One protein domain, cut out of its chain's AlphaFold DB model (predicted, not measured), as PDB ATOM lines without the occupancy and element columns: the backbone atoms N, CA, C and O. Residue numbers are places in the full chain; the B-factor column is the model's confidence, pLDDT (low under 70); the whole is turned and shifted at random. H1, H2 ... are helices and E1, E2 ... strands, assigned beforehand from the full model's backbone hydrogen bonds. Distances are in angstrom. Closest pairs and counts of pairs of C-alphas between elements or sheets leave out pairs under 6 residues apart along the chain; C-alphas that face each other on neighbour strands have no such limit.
ATOM      1  N   ASN A   3     126.411 137.974 144.859       96.81
ATOM      2  CA  ASN A   3     125.457 137.307 145.742       96.81
ATOM      3  C   ASN A   3     125.111 138.250 146.901       96.81
ATOM      4  O   ASN A   3     125.997 138.593 147.677       96.81
ATOM      5  N   THR A   4     123.846 138.653 147.004       97.31
ATOM      6  CA  THR A   4     123.333 139.572 148.038       97.31
ATOM      7  C   THR A   4     122.354 138.902 148.994       97.31
ATOM      8  O   THR A   4     121.755 139.571 149.824       97.31
ATOM      9  N   LYS A   5     122.200 137.570 148.936       97.56
ATOM     10  CA  LYS A   5     121.166 136.835 149.682       97.56
ATOM     11  C   LYS A   5     121.121 137.162 151.183       97.56
ATOM     12  O   LYS A   5     120.045 137.139 151.767       97.56
ATOM     13  N   PHE A   6     122.274 137.400 151.814       97.75
ATOM     14  CA  PHE A   6     122.371 137.691 153.255       97.75
ATOM     15  C   PHE A   6     122.432 139.189 153.571       97.75
ATOM     16  O   PHE A   6     122.783 139.570 154.687       97.75
ATOM     17  N   TYR A   7     122.099 140.021 152.591       97.88
ATOM     18  CA  TYR A   7     121.924 141.459 152.723       97.88
ATOM     19  C   TYR A   7     120.545 141.923 152.233       97.88
ATOM     20  O   TYR A   7     120.022 142.898 152.759       97.88
ATOM     21  N   ASP A   8     119.919 141.203 151.294       96.75
ATOM     22  CA  ASP A   8     118.546 141.468 150.852       96.75
ATOM     23  C   ASP A   8     117.600 141.589 152.070       96.75
ATOM     24  O   ASP A   8     117.475 140.658 152.873       96.75
ATOM     25  N   GLY A   9     116.927 142.735 152.209       95.31
ATOM     26  CA  GLY A   9     116.085 143.078 153.363       95.31
ATOM     27  C   GLY A   9     116.760 143.910 154.465       95.31
ATOM     28  O   GLY A   9     116.084 144.271 155.431       95.31
ATOM     29  N   PHE A  10     118.050 144.227 154.324       95.69
ATOM     30  CA  PHE A  10     118.827 145.107 155.206       95.69
ATOM     31  C   PHE A  10     119.340 146.356 154.467       95.69
ATOM     32  O   PHE A  10     120.351 146.938 154.848       95.69
ATOM     33  N   GLU A  11     118.674 146.775 153.389       94.62
ATOM     34  CA  GLU A  11     119.157 147.860 152.534       94.62
ATOM     35  C   GLU A  11     119.318 149.180 153.301       94.62
ATOM     36  O   GLU A  11     118.362 149.717 153.867       94.62
ATOM     37  N   GLY A  12     120.529 149.742 153.248       92.44
ATOM     38  CA  GLY A  12     120.884 150.976 153.950       92.44
ATOM     39  C   GLY A  12     121.432 150.760 155.363       92.44
ATOM     40  O   GLY A  12     121.839 151.734 155.994       92.44
ATOM     41  N   GLU A  13     121.472 149.514 155.839       95.25
ATOM     42  CA  GLU A  13     122.261 149.117 157.005       95.25
ATOM     43  C   GLU A  13     123.713 148.812 156.589       95.25
ATOM     44  O   GLU A  13     123.955 148.511 155.419       95.25
ATOM     45  N   PRO A  14     124.684 148.849 157.521       93.06
ATOM     46  CA  PRO A  14     126.079 148.550 157.202       93.06
ATOM     47  C   PRO A  14     126.266 147.157 156.589       93.06
ATOM     48  O   PRO A  14     125.673 146.171 157.059       93.06
ATOM     49  N   GLU A  15     127.126 147.067 155.577       93.94
ATOM     50  CA  GLU A  15     127.385 145.834 154.838       93.94
ATOM     51  C   GLU A  15     128.868 145.470 154.795       93.94
ATOM     52  O   GLU A  15     129.772 146.284 154.972       93.94
ATOM     53  N   LEU A  16     129.110 144.185 154.564       93.56
ATOM     54  CA  LEU A  16     130.433 143.632 154.366       93.56
ATOM     55  C   LEU A  16     130.463 142.822 153.077       93.56
ATOM     56  O   LEU A  16     129.598 141.977 152.827       93.56
ATOM     57  N   VAL A  17     131.499 143.044 152.273       95.94
ATOM     58  CA  VAL A  17     131.690 142.389 150.982       95.94
ATOM     59  C   VAL A  17     132.915 141.487 151.028       95.94
ATOM     60  O   VAL A  17     134.051 141.952 151.091       95.94
ATOM     61  N   LEU A  18     132.701 140.176 150.911       96.06
ATOM     62  CA  LEU A  18     133.765 139.224 150.587       96.06
ATOM     63  C   LEU A  18     133.977 139.197 149.073       96.06
ATOM     64  O   LEU A  18     133.046 138.908 148.319       96.06
ATOM     65  N   SER A  19     135.199 139.469 148.614       96.50
ATOM     66  CA  SER A  19     135.519 139.580 147.186       96.50
ATOM     67  C   SER A  19     136.760 138.773 146.812       96.50
ATOM     68  O   SER A  19     137.802 138.916 147.442       96.50
ATOM     69  N   ASP A  20     136.670 137.954 145.757       96.50
ATOM     70  CA  ASP A  20     137.821 137.270 145.132       96.50
ATOM     71  C   ASP A  20     138.301 137.981 143.844       96.50
ATOM     72  O   ASP A  20     139.055 137.413 143.046       96.50
ATOM     73  N   GLY A  21     137.800 139.203 143.608       94.44
ATOM     74  CA  GLY A  21     138.009 140.007 142.400       94.44
ATOM     75  C   GLY A  21     137.031 139.718 141.253       94.44
ATOM     76  O   GLY A  21     136.788 140.593 140.425       94.44
ATOM     77  N   GLU A  22     136.425 138.531 141.204       94.88
ATOM     78  CA  GLU A  22     135.444 138.141 140.175       94.88
ATOM     79  C   GLU A  22     134.038 137.962 140.761       94.88
ATOM     80  O   GLU A  22     133.023 138.232 140.109       94.88
ATOM     81  N   ASN A  23     133.976 137.479 141.995       96.69
ATOM     82  CA  ASN A  23     132.791 137.161 142.761       96.69
ATOM     83  C   ASN A  23     132.759 138.017 144.017       96.69
ATOM     84  O   ASN A  23     133.776 138.178 144.687       96.69
ATOM     85  N   LYS A  24     131.572 138.538 144.313       97.19
ATOM     86  CA  LYS A  24     131.287 139.338 145.496       97.19
ATOM     87  C   LYS A  24     130.157 138.688 146.270       97.19
ATOM     88  O   LYS A  24     129.147 138.300 145.674       97.19
ATOM     89  N   PHE A  25     130.339 138.584 147.573       97.75
ATOM     90  CA  PHE A  25     129.350 138.074 148.499       97.75
ATOM     91  C   PHE A  25     129.075 139.137 149.558       97.75
ATOM     92  O   PHE A  25     129.948 139.433 150.369       97.75
ATOM     93  N   VAL A  26     127.891 139.738 149.475       97.62
ATOM     94  CA  VAL A  26     127.455 140.856 150.316       97.62
ATOM     95  C   VAL A  26     126.656 140.308 151.488       97.62
ATOM     96  O   VAL A  26     125.758 139.476 151.311       97.62
ATOM     97  N   ILE A  27     127.021 140.748 152.684       97.50
ATOM     98  CA  ILE A  27     126.522 140.246 153.958       97.50
ATOM     99  C   ILE A  27     126.144 141.456 154.809       97.50
ATOM    100  O   ILE A  27     126.939 142.381 154.950       97.50
ATOM    101  N   TRP A  28     124.959 141.442 155.418       97.56
ATOM    102  CA  TRP A  28     124.620 142.422 156.446       97.56
ATOM    103  C   TRP A  28     125.585 142.319 157.634       97.56
ATOM    104  O   TRP A  28     125.790 141.229 158.181       97.56
ATOM    105  N   ASN A  29     126.153 143.450 158.063       94.25
ATOM    106  CA  ASN A  29     127.210 143.475 159.076       94.25
ATOM    107  C   ASN A  29     126.793 142.800 160.396       94.25
ATOM    108  O   ASN A  29     127.593 142.093 161.002       94.25
ATOM    109  N   GLY A  30     125.521 142.902 160.797       95.06
ATOM    110  CA  GLY A  30     125.032 142.267 162.026       95.06
ATOM    111  C   GLY A  30     125.152 140.736 162.034       95.06
ATOM    112  O   GLY A  30     125.410 140.138 163.082       95.06
ATOM    113  N   TYR A  31     125.047 140.070 160.876       96.50
ATOM    114  CA  TYR A  31     125.349 138.638 160.795       96.50
ATOM    115  C   TYR A  31     126.836 138.354 160.998       96.50
ATOM    116  O   TYR A  31     127.191 137.375 161.661       96.50
ATOM    117  N   PHE A  32     127.692 139.178 160.397       94.06
ATOM    118  CA  PHE A  32     129.135 139.003 160.457       94.06
ATOM    119  C   PHE A  32     129.665 139.231 161.878       94.06
ATOM    120  O   PHE A  32     130.388 138.382 162.392       94.06
ATOM    121  N   GLU A  33     129.215 140.286 162.560       92.75
ATOM    122  CA  GLU A  33     129.524 140.534 163.975       92.75
ATOM    123  C   GLU A  33     129.047 139.384 164.868       92.75
ATOM    124  O   GLU A  33     129.824 138.859 165.663       92.75
ATOM    125  N   THR A  34     127.821 138.883 164.662       95.06
ATOM    126  CA  THR A  34     127.306 137.741 165.443       95.06
ATOM    127  C   THR A  34     128.171 136.484 165.270       95.06
ATOM    128  O   THR A  34     128.389 135.725 166.220       95.06
ATOM    129  N   LEU A  35     128.666 136.230 164.054       95.06
ATOM    130  CA  LEU A  35     129.599 135.135 163.791       95.06
ATOM    131  C   LEU A  35     130.907 135.341 164.563       95.06
ATOM    132  O   LEU A  35     131.390 134.411 165.207       95.06
ATOM    133  N   LEU A  36     131.480 136.540 164.507       92.31
ATOM    134  CA  LEU A  36     132.756 136.848 165.142       92.31
ATOM    135  C   LEU A  36     132.688 136.799 166.670       92.31
ATOM    136  O   LEU A  36     133.562 136.186 167.288       92.31
ATOM    137  N   ASP A  37     131.631 137.349 167.265       91.50
ATOM    138  CA  ASP A  37     131.356 137.262 168.702       91.50
ATOM    139  C   ASP A  37     131.322 135.798 169.158       91.50
ATOM    140  O   ASP A  37     132.009 135.405 170.102       91.50
ATOM    141  N   SER A  38     130.610 134.945 168.413       92.12
ATOM    142  CA  SER A  38     130.549 133.510 168.708       92.12
ATOM    143  C   SER A  38     131.917 132.822 168.630       92.12
ATOM    144  O   SER A  38     132.187 131.887 169.388       92.12
ATOM    145  N   LEU A  39     132.795 133.260 167.724       92.25
ATOM    146  CA  LEU A  39     134.142 132.704 167.597       92.25
ATOM    147  C   LEU A  39     135.081 133.172 168.719       92.25
ATOM    148  O   LEU A  39     135.953 132.398 169.126       92.25
ATOM    149  N   LEU A  40     134.897 134.381 169.257       89.25
ATOM    150  CA  LEU A  40     135.642 134.853 170.429       89.25
ATOM    151  C   LEU A  40     135.360 133.997 171.671       89.25
ATOM    152  O   LEU A  40     136.291 133.646 172.402       89.25
ATOM    153  N   ASP A  41     134.113 133.556 171.846       84.06
ATOM    154  CA  ASP A  41     133.687 132.681 172.948       84.06
ATOM    155  C   ASP A  41     134.278 131.258 172.889       84.06
ATOM    156  O   ASP A  41     134.128 130.457 173.820       84.06
ATOM    157  N   ASN A  42     134.966 130.909 171.798       82.31
ATOM    158  CA  ASN A  42     135.585 129.600 171.601       82.31
ATOM    159  C   ASN A  42     137.055 129.519 172.043       82.31
ATOM    160  O   ASN A  42     137.673 128.474 171.851       82.31
ATOM    161  N   ASN A  43     137.618 130.570 172.657       78.50
ATOM    162  CA  ASN A  43     139.031 130.623 173.072       78.50
ATOM    163  C   ASN A  43     140.017 130.297 171.932       78.50
ATOM    164  O   ASN A  43     141.060 129.681 172.162       78.50
ATOM    165  N   LEU A  44     139.690 130.696 170.699       84.75
ATOM    166  CA  LEU A  44     140.595 130.553 169.561       84.75
ATOM    167  C   LEU A  44     141.846 131.422 169.746       84.75
ATOM    168  O   LEU A  44     141.820 132.453 170.429       84.75
ATOM    169  N   GLU A  45     142.947 131.014 169.112       87.69
ATOM    170  CA  GLU A  45     144.130 131.865 169.021       87.69
ATOM    171  C   GLU A  45     143.768 133.183 168.323       87.69
ATOM    172  O   GLU A  45     143.036 133.212 167.329       87.69
ATOM    173  N   LYS A  46     144.260 134.296 168.879       89.94
ATOM    174  CA  LYS A  46     144.026 135.645 168.352       89.94
ATOM    175  C   LYS A  46     144.956 135.893 167.169       89.94
ATOM    176  O   LYS A  46     145.935 136.628 167.276       89.94
ATOM    177  N   GLU A  47     144.630 135.262 166.053       91.06
ATOM    178  CA  GLU A  47     145.268 135.437 164.749       91.06
ATOM    179  C   GLU A  47     144.216 135.684 163.659       91.06
ATOM    180  O   GLU A  47     143.017 135.509 163.895       91.06
ATOM    181  N   GLY A  48     144.653 136.115 162.471       89.88
ATOM    182  CA  GLY A  48     143.767 136.361 161.331       89.88
ATOM    183  C   GLY A  48     142.557 137.226 161.696       89.88
ATOM    184  O   GLY A  48     142.681 138.216 162.410       89.88
ATOM    185  N   MET A  49     141.372 136.802 161.258       89.50
ATOM    186  CA  MET A  49     140.119 137.540 161.447       89.50
ATOM    187  C   MET A  49     139.759 137.751 162.929       89.50
ATOM    188  O   MET A  49     139.245 138.799 163.299       89.50
ATOM    189  N   ILE A  50     140.068 136.785 163.798       90.75
ATOM    190  CA  ILE A  50     139.779 136.882 165.238       90.75
ATOM    191  C   ILE A  50     140.652 137.934 165.923       90.75
ATOM    192  O   ILE A  50     140.183 138.636 166.817       90.75
ATOM    193  N   LYS A  51     141.919 138.050 165.509       90.50
ATOM    194  CA  LYS A  51     142.824 139.094 166.003       90.50
ATOM    195  C   LYS A  51     142.284 140.476 165.663       90.50
ATOM    196  O   LYS A  51     142.142 141.299 166.561       90.50
ATOM    197  N   GLU A  52     141.999 140.689 164.384       88.19
ATOM    198  CA  GLU A  52     141.535 141.972 163.858       88.19
ATOM    199  C   GLU A  52     140.231 142.398 164.542       88.19
ATOM    200  O   GLU A  52     140.157 143.502 165.079       88.19
ATOM    201  N   TYR A  53     139.272 141.477 164.713       89.38
ATOM    202  CA  TYR A  53     138.053 141.773 165.470       89.38
ATOM    203  C   TYR A  53     138.320 142.169 166.925       89.38
ATOM    204  O   TYR A  53     137.792 143.158 167.426       89.38
ATOM    205  N   PHE A  54     139.142 141.376 167.621       88.50
ATOM    206  CA  PHE A  54     139.383 141.542 169.049       88.50
ATOM    207  C   PHE A  54     140.087 142.861 169.371       88.50
ATOM    208  O   PHE A  54     139.795 143.480 170.393       88.50
ATOM    209  N   TYR A  55     141.033 143.270 168.524       87.25
ATOM    210  CA  TYR A  55     141.757 144.528 168.690       87.25
ATOM    211  C   TYR A  55     141.055 145.719 168.030       87.25
ATOM    212  O   TYR A  55     141.493 146.844 168.248       87.25
ATOM    213  N   GLN A  56     139.947 145.487 167.312       79.38
ATOM    214  CA  GLN A  56     139.252 146.489 166.498       79.38
ATOM    215  C   GLN A  56     140.186 147.131 165.461       79.38
ATOM    216  O   GLN A  56     140.182 148.340 165.260       79.38
ATOM    217  N   GLU A  57     141.008 146.299 164.823       71.75
ATOM    218  CA  GLU A  57     141.982 146.689 163.802       71.75
ATOM    219  C   GLU A  57     141.593 146.055 162.450       71.75
ATOM    220  O   GLU A  57     140.823 145.094 162.394       71.75
ATOM    221  N   GLY A  58     142.091 146.596 161.337       63.97
ATOM    222  CA  GLY A  58     142.067 145.898 160.049       63.97
ATOM    223  C   GLY A  58     140.919 146.278 159.113       63.97
ATOM    224  O   GLY A  58     141.112 147.089 158.219       63.97
ATOM    225  N   TRP A  59     139.731 145.676 159.215       72.94
ATOM    226  CA  TRP A  59     138.779 145.746 158.083       72.94
ATOM    227  C   TRP A  59     137.942 147.027 157.975       72.94
ATOM    228  O   TRP A  59     137.453 147.308 156.884       72.94
ATOM    229  N   HIS A  60     137.761 147.799 159.054       70.19
ATOM    230  CA  HIS A  60     137.078 149.101 158.979       70.19
ATOM    231  C   HIS A  60     138.044 150.216 158.554       70.19
ATOM    232  O   HIS A  60     137.711 151.018 157.684       70.19
ATOM    233  N   ASP A  61     139.249 150.237 159.133       71.44
ATOM    234  CA  ASP A  61     140.234 151.304 158.912       71.44
ATOM    235  C   ASP A  61     141.153 151.041 157.701       71.44
ATOM    236  O   ASP A  61     141.525 151.988 157.008       71.44
ATOM    237  N   ASP A  62     141.464 149.776 157.390       71.88
ATOM    238  CA  ASP A  62     142.317 149.356 156.262       71.88
ATOM    239  C   ASP A  62     141.519 148.627 155.153       71.88
ATOM    240  O   ASP A  62     142.030 147.727 154.480       71.88
ATOM    241  N   SER A  63     140.253 149.007 154.937       81.19
ATOM    242  CA  SER A  63     139.424 148.491 153.832       81.19
ATOM    243  C   SER A  63     140.017 148.874 152.454       81.19
ATOM    244  O   SER A  63     140.317 150.052 152.228       81.19
ATOM    245  N   PRO A  64     140.165 147.939 151.488       88.88
ATOM    246  CA  PRO A  64     139.840 146.517 151.574       88.88
ATOM    247  C   PRO A  64     140.949 145.692 152.254       88.88
ATOM    248  O   PRO A  64     142.119 145.744 151.865       88.88
ATOM    249  N   TRP A  65     140.562 144.845 153.209       91.25
ATOM    250  CA  TRP A  65     141.483 144.030 154.005       91.25
ATOM    251  C   TRP A  65     141.688 142.635 153.404       91.25
ATOM    252  O   TRP A  65     140.729 141.902 153.169       91.25
ATOM    253  N   VAL A  66     142.941 142.237 153.160       93.00
ATOM    254  CA  VAL A  66     143.288 140.918 152.598       93.00
ATOM    255  C   VAL A  66     143.259 139.842 153.682       93.00
ATOM    256  O   VAL A  66     143.947 139.966 154.693       93.00
ATOM    257  N   ILE A  67     142.541 138.743 153.433       92.62
ATOM    258  CA  ILE A  67     142.412 137.639 154.396       92.62
ATOM    259  C   ILE A  67     143.302 136.440 154.053       92.62
ATOM    260  O   ILE A  67     143.509 136.098 152.886       92.62
ATOM    261  N   ASP A  68     143.758 135.732 155.088       94.44
ATOM    262  CA  ASP A  68     144.323 134.387 154.951       94.44
ATOM    263  C   ASP A  68     143.179 133.370 154.820       94.44
ATOM    264  O   ASP A  68     142.544 132.980 155.798       94.44
ATOM    265  N   VAL A  69     142.893 132.950 153.585       95.88
ATOM    266  CA  VAL A  69     141.758 132.069 153.271       95.88
ATOM    267  C   VAL A  69     141.787 130.740 154.055       95.88
ATOM    268  O   VAL A  69     140.766 130.405 154.670       95.88
ATOM    269  N   PRO A  70     142.886 129.952 154.064       95.88
ATOM    270  CA  PRO A  70     142.977 128.748 154.891       95.88
ATOM    271  C   PRO A  70     142.689 128.990 156.374       95.88
ATOM    272  O   PRO A  70     141.924 128.225 156.975       95.88
ATOM    273  N   LEU A  71     143.271 130.042 156.952       95.56
ATOM    274  CA  LEU A  71     143.081 130.378 158.358       95.56
ATOM    275  C   LEU A  71     141.632 130.784 158.645       95.56
ATOM    276  O   LEU A  71     141.014 130.220 159.548       95.56
ATOM    277  N   THR A  72     141.050 131.672 157.836       95.00
ATOM    278  CA  THR A  72     139.659 132.116 157.990       95.00
ATOM    279  C   THR A  72     138.684 130.939 157.918       95.00
ATOM    280  O   THR A  72     137.804 130.819 158.768       95.00
ATOM    281  N   ILE A  73     138.864 130.005 156.972       96.62
ATOM    282  CA  ILE A  73     138.047 128.778 156.915       96.62
ATOM    283  C   ILE A  73     138.198 127.962 158.206       96.62
ATOM    284  O   ILE A  73     137.204 127.448 158.723       96.62
ATOM    285  N   SER A  74     139.427 127.795 158.705       95.69
ATOM    286  CA  SER A  74     139.689 127.044 159.939       95.69
ATOM    287  C   SER A  74     138.978 127.676 161.137       95.69
ATOM    288  O   SER A  74     138.318 126.976 161.902       95.69
ATOM    289  N   GLN A  75     139.039 129.001 161.259       95.44
ATOM    290  CA  GLN A  75     138.408 129.747 162.343       95.44
ATOM    291  C   GLN A  75     136.882 129.653 162.271       95.44
ATOM    292  O   GLN A  75     136.264 129.198 163.230       95.44
ATOM    293  N   ILE A  76     136.278 129.959 161.118       95.62
ATOM    294  CA  ILE A  76     134.817 129.943 160.926       95.62
ATOM    295  C   ILE A  76     134.215 128.550 161.166       95.62
ATOM    296  O   ILE A  76     133.094 128.433 161.657       95.62
ATOM    297  N   LYS A  77     134.960 127.467 160.903       95.69
ATOM    298  CA  LYS A  77     134.514 126.094 161.212       95.69
ATOM    299  C   LYS A  77     134.283 125.818 162.699       95.69
ATOM    300  O   LYS A  77     133.630 124.825 163.009       95.69
ATOM    301  N   ASN A  78     134.807 126.649 163.599       95.19
ATOM    302  CA  ASN A  78     134.561 126.521 165.034       95.19
ATOM    303  C   ASN A  78     133.242 127.173 165.474       95.19
ATOM    304  O   ASN A  78     132.884 127.060 166.641       95.19
ATOM    305  N   PHE A  79     132.516 127.844 164.576       95.56
ATOM    306  CA  PHE A  79     131.229 128.454 164.893       95.56
ATOM    307  C   PHE A  79     130.253 127.435 165.502       95.56
ATOM    308  O   PHE A  79     130.000 126.375 164.924       95.56
ATOM    309  N   ASP A  80     129.683 127.779 166.659       93.81
ATOM    310  CA  ASP A  80     128.718 126.945 167.374       93.81
ATOM    311  C   ASP A  80     127.410 127.711 167.585       93.81
ATOM    312  O   ASP A  80     127.234 128.454 168.551       93.81
ATOM    313  N   VAL A  81     126.457 127.477 166.680       95.06
ATOM    314  CA  VAL A  81     125.126 128.102 166.699       95.06
ATOM    315  C   VAL A  81     124.366 127.875 168.013       95.06
ATOM    316  O   VAL A  81     123.493 128.668 168.370       95.06
ATOM    317  N   ASN A  82     124.680 126.809 168.759       93.06
ATOM    318  CA  ASN A  82     123.984 126.503 170.008       93.06
ATOM    319  C   ASN A  82     124.319 127.499 171.121       93.06
ATOM    320  O   ASN A  82     123.549 127.611 172.072       93.06
ATOM    321  N   LYS A  83     125.433 128.228 170.993       89.94
ATOM    322  CA  LYS A  83     125.843 129.271 171.938       89.94
ATOM    323  C   LYS A  83     125.137 130.606 171.716       89.94
ATOM    324  O   LYS A  83     125.201 131.463 172.587       89.94
ATOM    325  N   LEU A  84     124.451 130.784 170.586       93.31
ATOM    326  CA  LEU A  84     123.761 132.035 170.291       93.31
ATOM    327  C   LEU A  84     122.466 132.169 171.102       93.31
ATOM    328  O   LEU A  84     121.599 131.286 171.063       93.31
ATOM    329  N   ASP A  85     122.297 133.315 171.759       91.69
ATOM    330  CA  ASP A  85     121.054 133.715 172.425       91.69
ATOM    331  C   ASP A  85     120.194 134.579 171.487       91.69
ATOM    332  O   ASP A  85     120.137 135.802 171.576       91.69
ATOM    333  N   THR A  86     119.587 133.930 170.492       92.88
ATOM    334  CA  THR A  86     118.742 134.570 169.471       92.88
ATOM    335  C   THR A  86     117.670 133.602 168.965       92.88
ATOM    336  O   THR A  86     117.652 132.421 169.331       92.88
ATOM    337  N   SER A  87     116.762 134.093 168.121       95.44
ATOM    338  CA  SER A  87     115.643 133.315 167.584       95.44
ATOM    339  C   SER A  87     116.090 132.141 166.701       95.44
ATOM    340  O   SER A  87     117.103 132.207 166.004       95.44
ATOM    341  N   ASP A  88     115.281 131.079 166.653       96.00
ATOM    342  CA  ASP A  88     115.535 129.916 165.788       96.00
ATOM    343  C   ASP A  88     115.559 130.261 164.291       96.00
ATOM    344  O   ASP A  88     116.204 129.560 163.511       96.00
ATOM    345  N   GLY A  89     114.840 131.312 163.876       96.12
ATOM    346  CA  GLY A  89     114.885 131.817 162.501       96.12
ATOM    347  C   GLY A  89     116.279 132.334 162.166       96.12
ATOM    348  O   GLY A  89     116.930 131.812 161.264       96.12
ATOM    349  N   PHE A  90     116.779 133.240 163.002       95.06
ATOM    350  CA  PHE A  90     118.110 133.819 162.860       95.06
ATOM    351  C   PHE A  90     119.219 132.759 162.926       95.06
ATOM    352  O   PHE A  90     120.150 132.760 162.123       95.06
ATOM    353  N   LYS A  91     119.097 131.783 163.839       97.06
ATOM    354  CA  LYS A  91     120.033 130.647 163.936       97.06
ATOM    355  C   LYS A  91     120.127 129.849 162.634       97.06
ATOM    356  O   LYS A  91     121.209 129.387 162.278       97.06
ATOM    357  N   LYS A  92     119.014 129.658 161.920       97.12
ATOM    358  CA  LYS A  92     119.018 128.953 160.627       97.12
ATOM    359  C   LYS A  92     119.720 129.773 159.551       97.12
ATOM    360  O   LYS A  92     120.519 129.205 158.810       97.12
ATOM    361  N   GLU A  93     119.448 131.072 159.501       97.00
ATOM    362  CA  GLU A  93     120.045 131.993 158.531       97.00
ATOM    363  C   GLU A  93     121.560 132.082 158.714       97.00
ATOM    364  O   GLU A  93     122.298 131.864 157.756       97.00
ATOM    365  N   ILE A  94     122.051 132.263 159.944       97.12
ATOM    366  CA  ILE A  94     123.497 132.356 160.193       97.12
ATOM    367  C   ILE A  94     124.232 131.027 159.944       97.12
ATOM    368  O   ILE A  94     125.363 131.021 159.463       97.12
ATOM    369  N   VAL A  95     123.598 129.873 160.199       97.75
ATOM    370  CA  VAL A  95     124.177 128.563 159.840       97.75
ATOM    371  C   VAL A  95     124.299 128.409 158.329       97.75
ATOM    372  O   VAL A  95     125.273 127.827 157.845       97.75
ATOM    373  N   GLU A  96     123.317 128.901 157.575       98.19
ATOM    374  CA  GLU A  96     123.393 128.914 156.120       98.19
ATOM    375  C   GLU A  96     124.480 129.877 155.632       98.19
ATOM    376  O   GLU A  96     125.315 129.477 154.821       98.19
ATOM    377  N   LEU A  97     124.552 131.085 156.200       98.00
ATOM    378  CA  LEU A  97     125.599 132.062 155.907       98.00
ATOM    379  C   LEU A  97     126.993 131.466 156.103       98.00
ATOM    380  O   LEU A  97     127.821 131.527 155.201       98.00
ATOM    381  N   VAL A  98     127.254 130.843 157.255       98.00
ATOM    382  CA  VAL A  98     128.554 130.227 157.564       98.00
ATOM    383  C   VAL A  98     128.940 129.175 156.522       98.00
ATOM    384  O   VAL A  98     130.100 129.101 156.109       98.00
ATOM    385  N   ARG A  99     127.975 128.374 156.051       98.12
ATOM    386  CA  ARG A  99     128.214 127.390 154.985       98.12
ATOM    387  C   ARG A  99     128.565 128.062 153.661       98.12
ATOM    388  O   ARG A  99     129.506 127.616 153.007       98.12
ATOM    389  N   GLU A 100     127.852 129.121 153.295       98.12
ATOM    390  CA  GLU A 100     128.083 129.872 152.057       98.12
ATOM    391  C   GLU A 100     129.415 130.639 152.086       98.12
ATOM    392  O   GLU A 100     130.150 130.605 151.101       98.12
ATOM    393  N   ILE A 101     129.809 131.220 153.229       97.75
ATOM    394  CA  ILE A 101     131.140 131.827 153.405       97.75
ATOM    395  C   ILE A 101     132.228 130.768 153.191       97.75
ATOM    396  O   ILE A 101     133.148 130.967 152.401       97.75
ATOM    397  N   ILE A 102     132.123 129.609 153.853       98.06
ATOM    398  CA  ILE A 102     133.101 128.525 153.682       98.06
ATOM    399  C   ILE A 102     133.155 128.069 152.218       98.06
ATOM    400  O   ILE A 102     134.246 127.832 151.696       98.06
ATOM    401  N   HIS A 103     132.004 127.946 151.555       97.69
ATOM    402  CA  HIS A 103     131.931 127.553 150.153       97.69
ATOM    403  C   HIS A 103     132.627 128.575 149.244       97.69
ATOM    404  O   HIS A 103     133.511 128.200 148.469       97.69
ATOM    405  N   PHE A 104     132.315 129.863 149.404       97.56
ATOM    406  CA  PHE A 104     132.967 130.965 148.697       97.56
ATOM    407  C   PHE A 104     134.494 130.902 148.847       97.56
ATOM    408  O   PHE A 104     135.228 130.861 147.857       97.56
ATOM    409  N   LEU A 105     134.978 130.790 150.086       97.25
ATOM    410  CA  LEU A 105     136.407 130.748 150.398       97.25
ATOM    411  C   LEU A 105     137.104 129.506 149.819       97.25
ATOM    412  O   LEU A 105     138.228 129.592 149.325       97.25
ATOM    413  N   GLN A 106     136.444 128.344 149.814       97.06
ATOM    414  CA  GLN A 106     136.983 127.127 149.195       97.06
ATOM    415  C   GLN A 106     137.149 127.268 147.677       97.06
ATOM    416  O   GLN A 106     138.143 126.785 147.123       97.06
ATOM    417  N   HIS A 107     136.209 127.942 147.012       95.75
ATOM    418  CA  HIS A 107     136.302 128.256 145.585       95.75
ATOM    419  C   HIS A 107     137.387 129.298 145.281       95.75
ATOM    420  O   HIS A 107     138.007 129.243 144.217       95.75
ATOM    421  N   ALA A 108     137.680 130.176 146.239       94.50
ATOM    422  CA  ALA A 108     138.693 131.216 146.130       94.50
ATOM    423  C   ALA A 108     140.081 130.825 146.684       94.50
ATOM    424  O   ALA A 108     140.966 131.670 146.740       94.50
ATOM    425  N   LYS A 109     140.337 129.554 147.042       87.06
ATOM    426  CA  LYS A 109     141.565 129.120 147.758       87.06
ATOM    427  C   LYS A 109     142.917 129.488 147.117       87.06
ATOM    428  O   LYS A 109     143.938 129.427 147.789       87.06
ATOM    429  N   ASN A 110     142.935 129.783 145.816       90.50
ATOM    430  CA  ASN A 110     144.134 130.153 145.050       90.50
ATOM    431  C   ASN A 110     144.095 131.617 144.578       90.50
ATOM    432  O   ASN A 110     144.853 131.999 143.686       90.50
ATOM    433  N   LYS A 111     143.165 132.409 145.110       94.94
ATOM    434  CA  LYS A 111     142.955 133.813 144.777       94.94
ATOM    435  C   LYS A 111     143.250 134.673 145.999       94.94
ATOM    436  O   LYS A 111     143.249 134.192 147.130       94.94
ATOM    437  N   ILE A 112     143.483 135.956 145.750       96.25
ATOM    438  CA  ILE A 112     143.454 136.962 146.807       96.25
ATOM    439  C   ILE A 112     141.983 137.198 147.138       96.25
ATOM    440  O   ILE A 112     141.192 137.464 146.234       96.25
ATOM    441  N   VAL A 113     141.635 137.073 148.415       96.75
ATOM    442  CA  VAL A 113     140.306 137.409 148.920       96.75
ATOM    443  C   VAL A 113     140.434 138.606 149.843       96.75
ATOM    444  O   VAL A 113     141.350 138.658 150.667       96.75
ATOM    445  N   VAL A 114     139.517 139.553 149.690       95.06
ATOM    446  CA  VAL A 114     139.427 140.738 150.537       95.06
ATOM    447  C   VAL A 114     138.067 140.839 151.212       95.06
ATOM    448  O   VAL A 114     137.073 140.308 150.711       95.06
ATOM    449  N   ILE A 115     138.057 141.539 152.339       93.25
ATOM    450  CA  ILE A 115     136.876 142.067 153.005       93.25
ATOM    451  C   ILE A 115     136.834 143.572 152.730       93.25
ATOM    452  O   ILE A 115     137.775 144.286 153.071       93.25
ATOM    453  N   GLU A 116     135.759 144.037 152.101       92.00
ATOM    454  CA  GLU A 116     135.453 145.460 151.926       92.00
ATOM    455  C   GLU A 116     134.316 145.811 152.897       92.00
ATOM    456  O   GLU A 116     133.313 145.098 152.947       92.00
ATOM    457  N   TYR A 117     134.492 146.868 153.684       85.81
ATOM    458  CA  TYR A 117     133.440 147.448 154.522       85.81
ATOM    459  C   TYR A 117     132.882 148.696 153.824       85.81
ATOM    460  O   TYR A 117     133.689 149.531 153.398       85.81
ATOM    461  N   ASP A 118     131.556 148.793 153.690       73.19
ATOM    462  CA  ASP A 118     130.831 149.913 153.049       73.19
ATOM    463  C   ASP A 118     129.727 150.452 153.984       73.19
ATOM    464  O   ASP A 118     129.008 149.631 154.608       73.19
TER     465      ASP A 118
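AT A GLANCE: This is residues 3 to 118 of the 118 residues of an uncharacterized protein of Bacillus glycinifermentans (UniProt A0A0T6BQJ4). A small twisted sheet of four strands has helices over one face: the long H4 runs along the strands, and H1 starts at the sheet with residues 29 to 32 and heads away from it, nearly at right angles to H4. H3 folds back beside H4, and H2 packs on H1 and H3, off the sheet. The printed part has 116 residues, with four named helices and four named strands in the order E1, E2, E3, H1, H2, H3, H4, E4. The sheet's order is E1, E3, E2, E4, mixed, and the class is mixed, helices and strands. The whole is compact and rounded, with a radius of gyration of the C-alphas of 13.3 A and spans of 34 by 33 by 27 A.

HOW THE PARTS SIT: Begin at the inner strands E2, residues 15 to 19, and E3, residues 24 to 28, an antiparallel hairpin with N 18 and O 25 2.9 A apart. Edge strand E1, residues 3 to 6, is parallel to E3, with N 26 and O 3 at 2.9 A. Edge strand E4, residues 114 to 117, is antiparallel to E2, with N 17 and O 116 at 2.8 A; residues 65 to 66 pair antiparallel with its residues 114 to 115. H1, residues 29 to 40, and H4, residues 88 to 107, are on one face, giving two layers, sheet and helices. H4 has a height over the sheet of 9.1 A and runs along the strands, at 23 degrees to E3 on the local plane. H1 and H4 only just touch, with 3 pairs of C-alphas within 8 A, closest at Tyr 31 and Ile 94, 6.6 A, about perpendicular at 85 degrees. H3, residues 69 to 76, touches H4 at Ile 73 and Ile 102, the closest C-alphas, 5.9 A apart; they form a helical hairpin at a shallow tilt of 18 degrees, opposite ways. H2, residues 48 to 55, touches H1 at Leu 40 and Ile 50, the closest C-alphas, 6.9 A apart, about perpendicular at 87 degrees. H2 and H4 are apart. In H1, H2, H3 and H4 every O i to N i+4 pair is within hydrogen-bond range.

IN THESE COORDINATES: Find C-alpha 3 at (125.457, 137.307, 145.742), where E1 begins its 8.1 A. E2 spans 12.8 A, E3 13.2 A and E4 9.8 A. Look for C-alpha 88 at (115.535, 129.916, 165.788); from there H4 runs 29.0 A to C-alpha 107. H1 spans 16.6 A, H2 11.2 A and H3 10.5 A. E4 ends at C-alpha 117, (133.440, 147.448, 154.522).

THE WHOLE: The C-alphas of Ser 87 and Asn 110, the two farthest apart, are 36.5 A from each other. The printed part has no cut. The links H2 to H3 and H3 to H4 are long. Only residue 58 has a pLDDT under 70.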